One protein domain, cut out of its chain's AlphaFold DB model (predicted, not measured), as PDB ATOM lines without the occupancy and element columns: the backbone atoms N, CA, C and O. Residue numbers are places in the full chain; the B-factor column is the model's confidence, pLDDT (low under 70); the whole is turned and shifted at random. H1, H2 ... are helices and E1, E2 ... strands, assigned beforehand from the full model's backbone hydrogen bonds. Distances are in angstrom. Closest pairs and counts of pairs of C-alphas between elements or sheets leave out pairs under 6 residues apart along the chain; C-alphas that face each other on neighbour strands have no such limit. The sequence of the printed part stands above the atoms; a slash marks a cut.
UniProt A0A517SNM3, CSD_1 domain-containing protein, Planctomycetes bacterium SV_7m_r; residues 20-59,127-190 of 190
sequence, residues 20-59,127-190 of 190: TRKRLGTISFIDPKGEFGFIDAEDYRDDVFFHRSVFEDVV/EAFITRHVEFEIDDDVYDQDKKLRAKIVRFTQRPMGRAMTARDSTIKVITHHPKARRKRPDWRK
ATOM      1  N   THR A  20     -17.297  -0.234 -42.199       64.75
ATOM      2  CA  THR A  20     -17.949   0.886 -42.878       64.75
ATOM      3  C   THR A  20     -19.458   0.680 -42.804       64.75
ATOM      4  O   THR A  20     -20.029  -0.267 -43.357       64.75
ATOM      5  N   ARG A  21     -20.116   1.519 -42.003       74.81
ATOM      6  CA  ARG A  21     -21.555   1.436 -41.751       74.81
ATOM      7  C   ARG A  21     -22.239   2.496 -42.592       74.81
ATOM      8  O   ARG A  21     -22.064   3.682 -42.345       74.81
ATOM      9  N   LYS A  22     -23.043   2.044 -43.554       84.56
ATOM     10  CA  LYS A  22     -23.983   2.915 -44.258       84.56
ATOM     11  C   LYS A  22     -25.022   3.415 -43.271       84.56
ATOM     12  O   LYS A  22     -25.581   2.608 -42.523       84.56
ATOM     13  N   ARG A  23     -25.245   4.723 -43.267       88.00
ATOM     14  CA  ARG A  23     -26.202   5.411 -42.402       88.00
ATOM     15  C   ARG A  23     -27.307   6.034 -43.238       88.00
ATOM     16  O   ARG A  23     -27.132   6.233 -44.438       88.00
ATOM     17  N   LEU A  24     -28.438   6.294 -42.599       89.94
ATOM     18  CA  LEU A  24     -29.573   6.986 -43.197       89.94
ATOM     19  C   LEU A  24     -29.651   8.400 -42.629       89.94
ATOM     20  O   LEU A  24     -29.312   8.628 -41.469       89.94
ATOM     21  N   GLY A  25     -30.094   9.332 -43.460       90.81
ATOM     22  CA  GLY A  25     -30.347  10.706 -43.053       90.81
ATOM     23  C   GLY A  25     -31.256  11.427 -44.034       90.81
ATOM     24  O   GLY A  25     -31.660  10.878 -45.066       90.81
ATOM     25  N   THR A  26     -31.573  12.669 -43.705       92.38
ATOM     26  CA  THR A  26     -32.346  13.594 -44.534       92.38
ATOM     27  C   THR A  26     -31.498  14.794 -44.891       92.38
ATOM     28  O   THR A  26     -30.780  15.326 -44.053       92.38
ATOM     29  N   ILE A  27     -31.577  15.249 -46.136       92.69
ATOM     30  CA  ILE A  27     -30.898  16.485 -46.524       92.69
ATOM     31  C   ILE A  27     -31.604  17.661 -45.839       92.69
ATOM     32  O   ILE A  27     -32.781  17.915 -46.106       92.69
ATOM     33  N   SER A  28     -30.870  18.359 -44.973       92.31
ATOM     34  CA  SER A  28     -31.345  19.527 -44.222       92.31
ATOM     35  C   SER A  28     -31.160  20.810 -45.032       92.31
ATOM     36  O   SER A  28     -32.083  21.609 -45.178       92.31
ATOM     37  N   PHE A  29     -29.987  20.971 -45.651       92.81
ATOM     38  CA  PHE A  29     -29.638  22.170 -46.407       92.81
ATOM     39  C   PHE A  29     -28.816  21.831 -47.647       92.81
ATOM     40  O   PHE A  29     -27.944  20.960 -47.605       92.81
ATOM     41  N   ILE A  30     -29.060  22.557 -48.737       92.50
ATOM     42  CA  ILE A  30     -28.217  22.576 -49.933       92.50
ATOM     43  C   ILE A  30     -27.964  24.035 -50.299       92.50
ATOM     44  O   ILE A  30     -28.894  24.842 -50.314       92.50
ATOM     45  N   ASP A  31     -26.709  24.352 -50.607       91.00
ATOM     46  CA  ASP A  31     -26.327  25.668 -51.109       91.00
ATOM     47  C   ASP A  31     -27.116  26.015 -52.389       91.00
ATOM     48  O   ASP A  31     -27.365  25.119 -53.198       91.00
ATOM     49  N   PRO A  32     -27.489  27.281 -52.654       87.00
ATOM     50  CA  PRO A  32     -28.219  27.637 -53.872       87.00
ATOM     51  C   PRO A  32     -27.509  27.228 -55.171       87.00
ATOM     52  O   PRO A  32     -28.175  27.004 -56.180       87.00
ATOM     53  N   LYS A  33     -26.172  27.097 -55.158       86.69
ATOM     54  CA  LYS A  33     -25.393  26.588 -56.300       86.69
ATOM     55  C   LYS A  33     -25.376  25.061 -56.392       86.69
ATOM     56  O   LYS A  33     -24.960  24.512 -57.408       86.69
ATOM     57  N   GLY A  34     -25.798  24.367 -55.337       86.31
ATOM     58  CA  GLY A  34     -25.829  22.911 -55.254       86.31
ATOM     59  C   GLY A  34     -24.460  22.258 -55.070       86.31
ATOM     60  O   GLY A  34     -24.351  21.050 -55.266       86.31
ATOM     61  N   GLU A  35     -23.418  23.022 -54.724       91.44
ATOM     62  CA  GLU A  35     -22.040  22.518 -54.602       91.44
ATOM     63  C   GLU A  35     -21.806  21.729 -53.312       91.44
ATOM     64  O   GLU A  35     -21.017  20.783 -53.291       91.44
ATOM     65  N   PHE A  36     -22.499  22.080 -52.234       93.56
ATOM     66  CA  PHE A  36     -22.399  21.403 -50.948       93.56
ATOM     67  C   PHE A  36     -23.733  21.432 -50.205       93.56
ATOM     68  O   PHE A  36     -24.664  22.157 -50.568       93.56
ATOM     69  N   GLY A  37     -23.816  20.627 -49.153       94.25
ATOM     70  CA  GLY A  37     -24.980  20.584 -48.288       94.25
ATOM     71  C   GLY A  37     -24.713  19.882 -46.966       94.25
ATOM     72  O   GLY A  37     -23.596  19.442 -46.677       94.25
ATOM     73  N   PHE A  38     -25.778  19.777 -46.181       95.81
ATOM     74  CA  PHE A  38     -25.793  19.146 -44.869       95.81
ATOM     75  C   PHE A  38     -26.880  18.077 -44.792       95.81
ATOM     76  O   PHE A  38     -27.983  18.241 -45.326       95.81
ATOM     77  N   ILE A  39     -26.547  16.968 -44.137       94.75
ATOM     78  CA  ILE A  39     -27.450  15.851 -43.866       94.75
ATOM     79  C   ILE A  39     -27.701  15.809 -42.365       94.75
ATOM     80  O   ILE A  39     -26.755  15.663 -41.593       94.75
ATOM     81  N   ASP A  40     -28.970  15.873 -41.989       93.81
ATOM     82  CA  ASP A  40     -29.428  15.523 -40.651       93.81
ATOM     83  C   ASP A  40     -29.449  13.993 -40.538       93.81
ATOM     84  O   ASP A  40     -30.067  13.290 -41.351       93.81
ATOM     85  N   ALA A  41     -28.682  13.466 -39.592       90.31
ATOM     86  CA  ALA A  41     -28.383  12.050 -39.474       90.31
ATOM     87  C   ALA A  41     -28.914  11.483 -38.161       90.31
ATOM     88  O   ALA A  41     -28.549  11.947 -37.092       90.31
ATOM     89  N   GLU A  42     -29.660  10.381 -38.226       85.00
ATOM     90  CA  GLU A  42     -30.284   9.772 -37.040       85.00
ATOM     91  C   GLU A  42     -29.263   9.295 -35.985       85.00
ATOM     92  O   GLU A  42     -29.520   9.323 -34.785       85.00
ATOM     93  N   ASP A  43     -28.083   8.857 -36.433       84.06
ATOM     94  CA  ASP A  43     -27.035   8.311 -35.564       84.06
ATOM     95  C   ASP A  43     -26.138   9.390 -34.919       84.06
ATOM     96  O   ASP A  43     -25.323   9.062 -34.050       84.06
ATOM     97  N   TYR A  44     -26.239  10.654 -35.348       87.19
ATOM     98  CA  TYR A  44     -25.361  11.743 -34.913       87.19
ATOM     99  C   TYR A  44     -26.174  12.906 -34.344       87.19
ATOM    100  O   TYR A  44     -27.337  13.093 -34.667       87.19
ATOM    101  N   ARG A  45     -25.560  13.679 -33.444       88.44
ATOM    102  CA  ARG A  45     -26.188  14.896 -32.905       88.44
ATOM    103  C   ARG A  45     -25.974  16.116 -33.794       88.44
ATOM    104  O   ARG A  45     -26.737  17.066 -33.685       88.44
ATOM    105  N   ASP A  46     -24.925  16.072 -34.607       93.06
ATOM    106  CA  ASP A  46     -24.484  17.174 -35.448       93.06
ATOM    107  C   ASP A  46     -24.716  16.834 -36.923       93.06
ATOM    108  O   ASP A  46     -24.658  15.664 -37.324       93.06
ATOM    109  N   ASP A  47     -24.903  17.876 -37.729       94.69
ATOM    110  CA  ASP A  47     -25.095  17.758 -39.169       94.69
ATOM    111  C   ASP A  47     -23.841  17.228 -39.876       94.69
ATOM    112  O   ASP A  47     -22.699  17.611 -39.594       94.69
ATOM    113  N   VAL A  48     -24.064  16.370 -40.869       94.94
ATOM    114  CA  VAL A  48     -22.999  15.788 -41.685       94.94
ATOM    115  C   VAL A  48     -22.806  16.621 -42.946       94.94
ATOM    116  O   VAL A  48     -23.691  16.698 -43.800       94.94
ATOM    117  N   PHE A  49     -21.617  17.199 -43.100       96.38
ATOM    118  CA  PHE A  49     -21.252  17.961 -44.290       96.38
ATOM    119  C   PHE A  49     -20.985  17.040 -45.485       96.38
ATOM    120  O   PHE A  49     -20.272  16.039 -45.366       96.38
ATOM    121  N   PHE A  50     -21.469  17.407 -46.671       95.06
ATOM    122  CA  PHE A  50     -21.119  16.728 -47.915       95.06
ATOM    123  C   PHE A  50     -20.877  17.710 -49.059       95.06
ATOM    124  O   PHE A  50     -21.461  18.788 -49.133       95.06
ATOM    125  N   HIS A  51     -20.026  17.292 -49.993       95.38
ATOM    126  CA  HIS A  51     -19.788  17.998 -51.247       95.38
ATOM    127  C   HIS A  51     -20.548  17.305 -52.387       95.38
ATOM    128  O   HIS A  51     -20.674  16.081 -52.395       95.38
ATOM    129  N   ARG A  52     -21.016  18.035 -53.400       90.00
ATOM    130  CA  ARG A  52     -21.754  17.457 -54.538       90.00
ATOM    131  C   ARG A  52     -20.935  16.416 -55.295       90.00
ATOM    132  O   ARG A  52     -21.505  15.471 -55.824       90.00
ATOM    133  N   SER A  53     -19.607  16.526 -55.277       90.88
ATOM    134  CA  SER A  53     -18.704  15.539 -55.892       90.88
ATOM    135  C   SER A  53     -18.755  14.151 -55.249       90.88
ATOM    136  O   SER A  53     -18.376  13.182 -55.898       90.88
ATOM    137  N   VAL A  54     -19.175  14.042 -53.983       91.81
ATOM    138  CA  VAL A  54     -19.353  12.742 -53.309       91.81
ATOM    139  C   VAL A  54     -20.761  12.180 -53.489       91.81
ATOM    140  O   VAL A  54     -21.073  11.092 -52.998       91.81
ATOM    141  N   PHE A  55     -21.628  12.936 -54.162       89.38
ATOM    142  CA  PHE A  55     -22.991  12.538 -54.429       89.38
ATOM    143  C   PHE A  55     -23.008  11.573 -55.615       89.38
ATOM    144  O   PHE A  55     -22.787  11.956 -56.762       89.38
ATOM    145  N   GLU A  56     -23.270  10.302 -55.340       87.12
ATOM    146  CA  GLU A  56     -23.492   9.311 -56.379       87.12
ATOM    147  C   GLU A  56     -24.945   9.415 -56.846       87.12
ATOM    148  O   GLU A  56     -25.873   8.900 -56.210       87.12
ATOM    149  N   ASP A  57     -25.143  10.079 -57.984       72.56
ATOM    150  CA  ASP A  57     -26.405  10.011 -58.704       72.56
ATOM    151  C   ASP A  57     -26.565   8.569 -59.191       72.56
ATOM    152  O   ASP A  57     -25.949   8.125 -60.161       72.56
ATOM    153  N   VAL A  58     -27.365   7.792 -58.461       57.12
ATOM    154  CA  VAL A  58     -27.738   6.437 -58.852       57.12
ATOM    155  C   VAL A  58     -28.689   6.554 -60.043       57.12
ATOM    156  O   VAL A  58     -29.885   6.294 -59.933       57.12
ATOM    157  N   VAL A  59     -28.146   6.880 -61.216       51.97
ATOM    158  CA  VAL A  59     -28.689   6.454 -62.505       51.97
ATOM    159  C   VAL A  59     -28.454   4.949 -62.569       51.97
ATOM    160  O   VAL A  59     -27.647   4.418 -63.323       51.97
ATOM    161  N   GLU A 127     -34.337  22.895 -53.998       63.31
ATOM    162  CA  GLU A 127     -35.270  22.647 -52.875       63.31
ATOM    163  C   GLU A 127     -35.927  21.262 -52.915       63.31
ATOM    164  O   GLU A 127     -36.167  20.661 -51.876       63.31
ATOM    165  N   ALA A 128     -36.146  20.698 -54.107       70.00
ATOM    166  CA  ALA A 128     -36.723  19.361 -54.262       70.00
ATOM    167  C   ALA A 128     -35.875  18.239 -53.628       70.00
ATOM    168  O   ALA A 128     -36.355  17.108 -53.502       70.00
ATOM    169  N   PHE A 129     -34.613  18.522 -53.294       75.19
ATOM    170  CA  PHE A 129     -33.713  17.603 -52.605       75.19
ATOM    171  C   PHE A 129     -33.752  17.757 -51.087       75.19
ATOM    172  O   PHE A 129     -33.498  16.777 -50.387       75.19
ATOM    173  N   ILE A 130     -34.099  18.943 -50.587       79.81
ATOM    174  CA  ILE A 130     -34.322  19.175 -49.159       79.81
ATOM    175  C   ILE A 130     -35.459  18.247 -48.731       79.81
ATOM    176  O   ILE A 130     -36.413  18.052 -49.483       79.81
ATOM    177  N   THR A 131     -35.333  17.615 -47.564       83.56
ATOM    178  CA  THR A 131     -36.224  16.557 -47.036       83.56
ATOM    179  C   THR A 131     -36.123  15.176 -47.695       83.56
ATOM    180  O   THR A 131     -36.703  14.219 -47.178       83.56
ATOM    181  N   ARG A 132     -35.357  14.998 -48.785       87.06
ATOM    182  CA  ARG A 132     -35.159  13.652 -49.350       87.06
ATOM    183  C   ARG A 132     -34.274  12.796 -48.457       87.06
ATOM    184  O   ARG A 132     -33.285  13.262 -47.888       87.06
ATOM    185  N   HIS A 133     -34.606  11.510 -48.411       89.56
ATOM    186  CA  HIS A 133     -33.811  10.511 -47.715       89.56
ATOM    187  C   HIS A 133     -32.570  10.132 -48.517       89.56
ATOM    188  O   HIS A 133     -32.621   9.880 -49.729       89.56
ATOM    189  N   VAL A 134     -31.457  10.031 -47.800       90.69
ATOM    190  CA  VAL A 134     -30.167   9.631 -48.344       90.69
ATOM    191  C   VAL A 134     -29.520   8.542 -47.501       90.69
ATOM    192  O   VAL A 134     -29.681   8.473 -46.285       90.69
ATOM    193  N   GLU A 135     -28.778   7.679 -48.181       90.44
ATOM    194  CA  GLU A 135     -27.809   6.771 -47.584       90.44
ATOM    195  C   GLU A 135     -26.422   7.402 -47.703       90.44
ATOM    196  O   GLU A 135     -26.033   7.821 -48.795       90.44
ATOM    197  N   PHE A 136     -25.657   7.448 -46.614       91.88
ATOM    198  CA  PHE A 136     -24.314   8.025 -46.629       91.88
ATOM    199  C   PHE A 136     -23.302   7.219 -45.807       91.88
ATOM    200  O   PHE A 136     -23.656   6.382 -44.970       91.88
ATOM    201  N   GLU A 137     -22.021   7.464 -46.077       92.19
ATOM    202  CA  GLU A 137     -20.875   6.907 -45.355       92.19
ATOM    203  C   GLU A 137     -19.985   8.052 -44.857       92.19
ATOM    204  O   GLU A 137     -19.711   8.979 -45.619       92.19
ATOM    205  N   ILE A 138     -19.549   8.002 -43.596       91.94
ATOM    206  CA  ILE A 138     -18.654   9.007 -43.004       91.94
ATOM    207  C   ILE A 138     -17.205   8.742 -43.421       91.94
ATOM    208  O   ILE A 138     -16.763   7.597 -43.503       91.94
ATOM    209  N   ASP A 139     -16.469   9.819 -43.669       92.69
ATOM    210  CA  ASP A 139     -15.024   9.796 -43.834       92.69
ATOM    211  C   ASP A 139     -14.333   9.702 -42.462       92.69
ATOM    212  O   ASP A 139     -14.086  10.705 -41.787       92.69
ATOM    213  N   ASP A 140     -14.068   8.467 -42.030       87.81
ATOM    214  CA  ASP A 140     -13.442   8.172 -40.736       87.81
ATOM    215  C   ASP A 140     -12.043   8.797 -40.594       87.81
ATOM    216  O   ASP A 140     -11.660   9.159 -39.483       87.81
ATOM    217  N   ASP A 141     -11.286   8.938 -41.689       89.38
ATOM    218  CA  ASP A 141      -9.924   9.485 -41.648       89.38
ATOM    219  C   ASP A 141      -9.966  10.981 -41.297       89.38
ATOM    220  O   ASP A 141      -9.238  11.445 -40.414       89.38
ATOM    221  N   VAL A 142     -10.884  11.722 -41.925       89.56
ATOM    222  CA  VAL A 142     -11.129  13.142 -41.626       89.56
ATOM    223  C   VAL A 142     -11.711  13.312 -40.224       89.56
ATOM    224  O   VAL A 142     -11.311  14.213 -39.485       89.56
ATOM    225  N   TYR A 143     -12.630  12.435 -39.821       88.38
ATOM    226  CA  TYR A 143     -13.219  12.484 -38.486       88.38
ATOM    227  C   TYR A 143     -12.199  12.183 -37.378       88.38
ATOM    228  O   TYR A 143     -12.238  12.779 -36.299       88.38
ATOM    229  N   ASP A 144     -11.267  11.262 -37.605       87.69
ATOM    230  CA  ASP A 144     -10.247  10.946 -36.611       87.69
ATOM    231  C   ASP A 144      -9.250  12.093 -36.421       87.69
ATOM    232  O   ASP A 144      -8.865  12.345 -35.277       87.69
ATOM    233  N   GLN A 145      -8.890  12.793 -37.501       90.75
ATOM    234  CA  GLN A 145      -7.961  13.927 -37.486       90.75
ATOM    235  C   GLN A 145      -8.598  15.198 -36.907       90.75
ATOM    236  O   GLN A 145      -8.089  15.754 -35.936       90.75
ATOM    237  N   ASP A 146      -9.739  15.616 -37.461       92.94
ATOM    238  CA  ASP A 146     -10.324  16.939 -37.203       92.94
ATOM    239  C   ASP A 146     -11.576  16.901 -36.317       92.94
ATOM    240  O   ASP A 146     -12.099  17.952 -35.947       92.94
ATOM    241  N   LYS A 147     -12.111  15.708 -36.015       90.06
ATOM    242  CA  LYS A 147     -13.420  15.518 -35.354       90.06
ATOM    243  C   LYS A 147     -14.593  16.155 -36.100       90.06
ATOM    244  O   LYS A 147     -15.620  16.456 -35.500       90.06
ATOM    245  N   LYS A 148     -14.472  16.303 -37.421       93.06
ATOM    246  CA  LYS A 148     -15.522  16.847 -38.293       93.06
ATOM    247  C   LYS A 148     -16.286  15.734 -39.000       93.06
ATOM    248  O   LYS A 148     -15.681  14.815 -39.551       93.06
ATOM    249  N   LEU A 149     -17.614  15.832 -39.011       93.06
ATOM    250  CA  LEU A 149     -18.481  14.907 -39.737       93.06
ATOM    251  C   LEU A 149     -18.531  15.293 -41.214       93.06
ATOM    252  O   LEU A 149     -19.189  16.257 -41.604       93.06
ATOM    253  N   ARG A 150     -17.827  14.522 -42.041       94.25
ATOM    254  CA  ARG A 150     -17.840  14.670 -43.494       94.25
ATOM    255  C   ARG A 150     -18.289  13.372 -44.142       94.25
ATOM    256  O   ARG A 150     -17.775  12.307 -43.812       94.25
ATOM    257  N   ALA A 151     -19.225  13.456 -45.077       94.06
ATOM    258  CA  ALA A 151     -19.624  12.316 -45.880       94.06
ATOM    259  C   ALA A 151     -18.578  12.038 -46.968       94.06
ATOM    260  O   ALA A 151     -18.158  12.935 -47.705       94.06
ATOM    261  N   LYS A 152     -18.203  10.768 -47.087       93.06
ATOM    262  CA  LYS A 152     -17.355  10.231 -48.150       93.06
ATOM    263  C   LYS A 152     -18.156   9.878 -49.399       93.06
ATOM    264  O   LYS A 152     -17.650  10.020 -50.506       93.06
ATOM    265  N   ILE A 153     -19.380   9.381 -49.212       92.00
ATOM    266  CA  ILE A 153     -20.311   8.971 -50.273       92.00
ATOM    267  C   ILE A 153     -21.727   9.322 -49.817       92.00
ATOM    268  O   ILE A 153     -22.072   9.062 -48.662       92.00
ATOM    269  N   VAL A 154     -22.549   9.855 -50.722       92.50
ATOM    270  CA  VAL A 154     -23.979  10.128 -50.500       92.50
ATOM    271  C   VAL A 154     -24.794   9.573 -51.666       92.50
ATOM    272  O   VAL A 154     -24.403   9.722 -52.819       92.50
ATOM    273  N   ARG A 155     -25.923   8.919 -51.380       90.69
ATOM    274  CA  ARG A 155     -26.816   8.304 -52.377       90.69
ATOM    275  C   ARG A 155     -28.269   8.584 -52.036       90.69
ATOM    276  O   ARG A 155     -28.659   8.445 -50.881       90.69
ATOM    277  N   PHE A 156     -29.104   8.863 -53.035       89.31
ATOM    278  CA  PHE A 156     -30.554   8.852 -52.817       89.31
ATOM    279  C   PHE A 156     -31.043   7.447 -52.474       89.31
ATOM    280  O   PHE A 156     -30.614   6.456 -53.072       89.31
ATOM    281  N   THR A 157     -31.990   7.370 -51.542       84.31
ATOM    282  CA  THR A 157     -32.663   6.120 -51.198       84.31
ATOM    283  C   THR A 157     -34.173   6.272 -51.319       84.31
ATOM    284  O   THR A 157     -34.741   7.315 -51.016       84.31
ATOM    285  N   GLN A 158     -34.837   5.213 -51.785       79.75
ATOM    286  CA  GLN A 158     -36.304   5.116 -51.793       79.75
ATOM    287  C   GLN A 158     -36.838   4.500 -50.492       79.75
ATOM    288  O   GLN A 158     -38.031   4.225 -50.370       79.75
ATOM    289  N   ARG A 159     -35.956   4.208 -49.529       69.75
ATOM    290  CA  ARG A 159     -36.355   3.647 -48.240       69.75
ATOM    291  C   ARG A 159     -37.140   4.705 -47.449       69.75
ATOM    292  O   ARG A 159     -36.653   5.825 -47.322       69.75
ATOM    293  N   PRO A 160     -38.318   4.367 -46.900       68.56
ATOM    294  CA  PRO A 160     -39.034   5.263 -45.999       68.56
ATOM    295  C   PRO A 160     -38.292   5.395 -44.660       68.56
ATOM    296  O   PRO A 160     -37.715   4.416 -44.170       68.56
ATOM    297  N   MET A 161     -38.327   6.593 -44.072       62.72
ATOM    298  CA  MET A 161     -37.727   6.903 -42.767       62.72
ATOM    299  C   MET A 161     -38.262   5.983 -41.657       62.72
ATOM    300  O   MET A 161     -39.439   5.623 -41.656       62.72
ATOM    301  N   GLY A 162     -37.401   5.576 -40.721       63.06
ATOM    302  CA  GLY A 162     -37.785   4.777 -39.546       63.06
ATOM    303  C   GLY A 162     -37.925   3.265 -39.776       63.06
ATOM    304  O   GLY A 162     -38.104   2.506 -38.821       63.06
ATOM    305  N   ARG A 163     -37.796   2.766 -41.015       63.56
ATOM    306  CA  ARG A 163     -37.671   1.319 -41.238       63.56
ATOM    307  C   ARG A 163     -36.245   0.885 -40.908       63.56
ATOM    308  O   ARG A 163     -35.334   1.117 -41.700       63.56
ATOM    309  N   ALA A 164     -36.073   0.210 -39.770       60.62
ATOM    310  CA  ALA A 164     -34.795  -0.379 -39.378       60.62
ATOM    311  C   ALA A 164     -34.157  -1.150 -40.548       60.62
ATOM    312  O   ALA A 164     -34.848  -1.891 -41.264       60.62
ATOM    313  N   MET A 165     -32.842  -0.982 -40.746       61.72
ATOM    314  CA  MET A 165     -32.103  -1.735 -41.760       61.72
ATOM    315  C   MET A 165     -32.375  -3.226 -41.568       61.72
ATOM    316  O   MET A 165     -32.054  -3.801 -40.527       61.72
ATOM    317  N   THR A 166     -32.987  -3.870 -42.564       61.50
ATOM    318  CA  THR A 166     -33.189  -5.316 -42.483       61.50
ATOM    319  C   THR A 166     -31.825  -6.005 -42.467       61.50
ATOM    320  O   THR A 166     -30.877  -5.520 -43.080       61.50
ATOM    321  N   ALA A 167     -31.702  -7.165 -41.820       56.56
ATOM    322  CA  ALA A 167     -30.437  -7.913 -41.776       56.56
ATOM    323  C   ALA A 167     -29.887  -8.300 -43.171       56.56
ATOM    324  O   ALA A 167     -28.729  -8.685 -43.298       56.56
ATOM    325  N   ARG A 168     -30.712  -8.217 -44.227       56.09
ATOM    326  CA  ARG A 168     -30.274  -8.364 -45.626       56.09
ATOM    327  C   ARG A 168     -29.553  -7.126 -46.158       56.09
ATOM    328  O   ARG A 168     -28.705  -7.257 -47.031       56.09
ATOM    329  N   ASP A 169     -29.931  -5.957 -45.657       53.84
ATOM    330  CA  ASP A 169     -29.412  -4.651 -46.060       53.84
ATOM    331  C   ASP A 169     -28.280  -4.160 -45.158       53.84
ATOM    332  O   ASP A 169     -27.525  -3.270 -45.549       53.84
ATOM    333  N   SER A 170     -28.140  -4.728 -43.957       53.50
ATOM    334  CA  SER A 170     -27.004  -4.436 -43.094       53.50
ATOM    335  C   SER A 170     -25.704  -4.891 -43.761       53.50
ATOM    336  O   SER A 170     -25.569  -6.057 -44.129       53.50
ATOM    337  N   THR A 171     -24.711  -4.001 -43.840       50.88
ATOM    338  CA  THR A 171     -23.360  -4.327 -44.342       50.88
ATOM    339  C   THR A 171     -22.689  -5.446 -43.534       50.88
ATOM    340  O   THR A 171     -21.797  -6.139 -44.021       50.88
ATOM    341  N   ILE A 172     -23.114  -5.646 -42.283       52.38
ATOM    342  CA  ILE A 172     -22.611  -6.716 -41.426       52.38
ATOM    343  C   ILE A 172     -23.182  -8.038 -41.939       52.38
ATOM    344  O   ILE A 172     -24.384  -8.281 -41.854       52.38
ATOM    345  N   LYS A 173     -22.305  -8.913 -42.443       51.03
ATOM    346  CA  LYS A 173     -22.649 -10.299 -42.769       51.03
ATOM    347  C   LYS A 173     -23.026 -10.985 -41.459       51.03
ATOM    348  O   LYS A 173     -22.152 -11.439 -40.726       51.03
ATOM    349  N   VAL A 174     -24.313 -10.995 -41.121       58.97
ATOM    350  CA  VAL A 174     -24.800 -11.705 -39.940       58.97
ATOM    351  C   VAL A 174     -24.505 -13.179 -40.181       58.97
ATOM    352  O   VAL A 174     -25.167 -13.835 -40.986       58.97
ATOM    353  N   ILE A 175     -23.454 -13.686 -39.538       61.59
ATOM    354  CA  ILE A 175     -23.096 -15.099 -39.581       61.59
ATOM    355  C   ILE A 175     -24.147 -15.824 -38.744       61.59
ATOM    356  O   ILE A 175     -23.998 -16.030 -37.542       61.59
ATOM    357  N   THR A 176     -25.259 -16.180 -39.374       64.62
ATOM    358  CA  THR A 176     -26.230 -17.089 -38.783       64.62
ATOM    359  C   THR A 176     -25.653 -18.494 -38.863       64.62
ATOM    360  O   THR A 176     -25.608 -19.124 -39.920       64.62
ATOM    361  N   HIS A 177     -25.165 -19.002 -37.731       70.25
ATOM    362  CA  HIS A 177     -24.771 -20.402 -37.648       70.25
ATOM    363  C   HIS A 177     -25.973 -21.289 -37.981       70.25
ATOM    364  O   HIS A 177     -27.050 -21.153 -37.397       70.25
ATOM    365  N   HIS A 178     -25.777 -22.225 -38.910       67.00
ATOM    366  CA  HIS A 178     -26.793 -23.209 -39.252       67.00
ATOM    367  C   HIS A 178     -27.195 -23.984 -37.981       67.00
ATOM    368  O   HIS A 178     -26.312 -24.444 -37.251       67.00
ATOM    369  N   PRO A 179     -28.491 -24.207 -37.703       72.31
ATOM    370  CA  PRO A 179     -28.941 -24.810 -36.445       72.31
ATOM    371  C   PRO A 179     -28.328 -26.196 -36.174       72.31
ATOM    372  O   PRO A 179     -28.095 -26.567 -35.024       72.31
ATOM    373  N   LYS A 180     -27.978 -26.954 -37.226       68.12
ATOM    374  CA  LYS A 180     -27.255 -28.238 -37.096       68.12
ATOM    375  C   LYS A 180     -25.767 -28.094 -36.727       68.12
ATOM    376  O   LYS A 180     -25.229 -29.011 -36.116       68.12
ATOM    377  N   ALA A 181     -25.110 -26.975 -37.045       70.56
ATOM    378  CA  ALA A 181     -23.701 -26.741 -36.701       70.56
ATOM    379  C   ALA A 181     -23.498 -26.601 -35.182       70.56
ATOM    380  O   ALA A 181     -22.481 -27.029 -34.652       70.56
ATOM    381  N   ARG A 182     -24.520 -26.114 -34.463       64.00
ATOM    382  CA  ARG A 182     -24.526 -25.984 -32.996       64.00
ATOM    383  C   ARG A 182     -24.569 -27.329 -32.249       64.00
ATOM    384  O   ARG A 182     -24.335 -27.359 -31.048       64.00
ATOM    385  N   ARG A 183     -24.894 -28.440 -32.929       70.88
ATOM    386  CA  ARG A 183     -25.084 -29.764 -32.296       70.88
ATOM    387  C   ARG A 183     -23.819 -30.622 -32.259       70.88
ATOM    388  O   ARG A 183     -23.813 -31.630 -31.560       70.88
ATOM    389  N   LYS A 184     -22.759 -30.257 -32.986       73.75
ATOM    390  CA  LYS A 184     -21.491 -30.993 -32.935       73.75
ATOM    391  C   LYS A 184     -20.645 -30.443 -31.790       73.75
ATOM    392  O   LYS A 184     -20.189 -29.305 -31.853       73.75
ATOM    393  N   ARG A 185     -20.465 -31.238 -30.732       75.75
ATOM    394  CA  ARG A 185     -19.437 -30.949 -29.725       75.75
ATOM    395  C   ARG A 185     -18.069 -31.028 -30.411       75.75
ATOM    396  O   ARG A 185     -17.867 -31.972 -31.175       75.75
ATOM    397  N   PRO A 186     -17.163 -30.066 -30.178       79.50
ATOM    398  CA  PRO A 186     -15.794 -30.191 -30.645       79.50
ATOM    399  C   PRO A 186     -15.153 -31.458 -30.071       79.50
ATOM    400  O   PRO A 186     -15.329 -31.779 -28.896       79.50
ATOM    401  N   ASP A 187     -14.439 -32.175 -30.922       81.12
ATOM    402  CA  ASP A 187     -13.766 -33.450 -30.666       81.12
ATOM    403  C   ASP A 187     -12.597 -33.352 -29.674       81.12
ATOM    404  O   ASP A 187     -12.257 -34.348 -29.041       81.12
ATOM    405  N   TRP A 188     -12.043 -32.152 -29.476       74.44
ATOM    406  CA  TRP A 188     -10.983 -31.864 -28.501       74.44
ATOM    407  C   TRP A 188     -11.463 -31.757 -27.047       74.44
ATOM    408  O   TRP A 188     -10.645 -31.639 -26.141       74.44
ATOM    409  N   ARG A 189     -12.778 -31.782 -26.803       68.44
ATOM    410  CA  ARG A 189     -13.371 -31.667 -25.460       68.44
ATOM    411  C   ARG A 189     -13.709 -33.039 -24.848       68.44
ATOM    412  O   ARG A 189     -14.748 -33.160 -24.197       68.44
ATOM    413  N   LYS A 190     -12.891 -34.056 -25.142       62.88
ATOM    414  CA  LYS A 190     -12.996 -35.408 -24.570       62.88
ATOM    415  C   LYS A 190     -12.449 -35.461 -23.153       62.88
ATOM    416  O   LYS A 190     -11.433 -34.781 -22.903       62.88
TER     417      LYS A 190
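Overview. This is residues 20 to 59 and 127 to 190 of the 190 residues of the protein "CSD_1 domain-containing protein" of Planctomycetes bacterium SV_7m_r (UniProt A0A517SNM3). With little regular structure, this is a small antiparallel sheet, E3-E2-E1-E4-E5, curled like part of a barrel, grazed by H1, and a tail whose residues 173 to 190 stick out. Of 104 printed residues 37 are in named elements, mostly strand, ordered E1 E2 E3 E4 H1 E5. It is only just loose, close to extended: radius of gyration of the C-alphas 19.0 A, spans 70 by 33 by 26 A.

Along the chain. Find C-alpha 23 at (-26.202, 5.411, -42.402); E1, residues 23 to 30, 18.9 A long, starts there. Then come E2, 36 to 41, E3, 48 to 51, E4, 133 to 138, H1, 140 to 146, and E5, 151 to 156, ending at (-30.554, 8.852, -52.817).

Arrangement. The sheet is folded back on itself: E3 and E2 face E4 and E5, with E1 as the hinge. E1, E2, E3 form a meander, successive antiparallel neighbours. Within hydrogen-bond range find N 28 and O 38, 2.9 A; N 39 and O 48, 2.9 A; N 25 and O 134, 3.0 A; N 135 and O 155, 2.8 A; and every O i to N i+4 pair of H1.

Size, cuts and confidence. Residues 60 to 126 are cut out, C-alphas 59 and 127 being 20.0 A apart. In the printed part 27 residues have pLDDT under 70, among them 159 to 176.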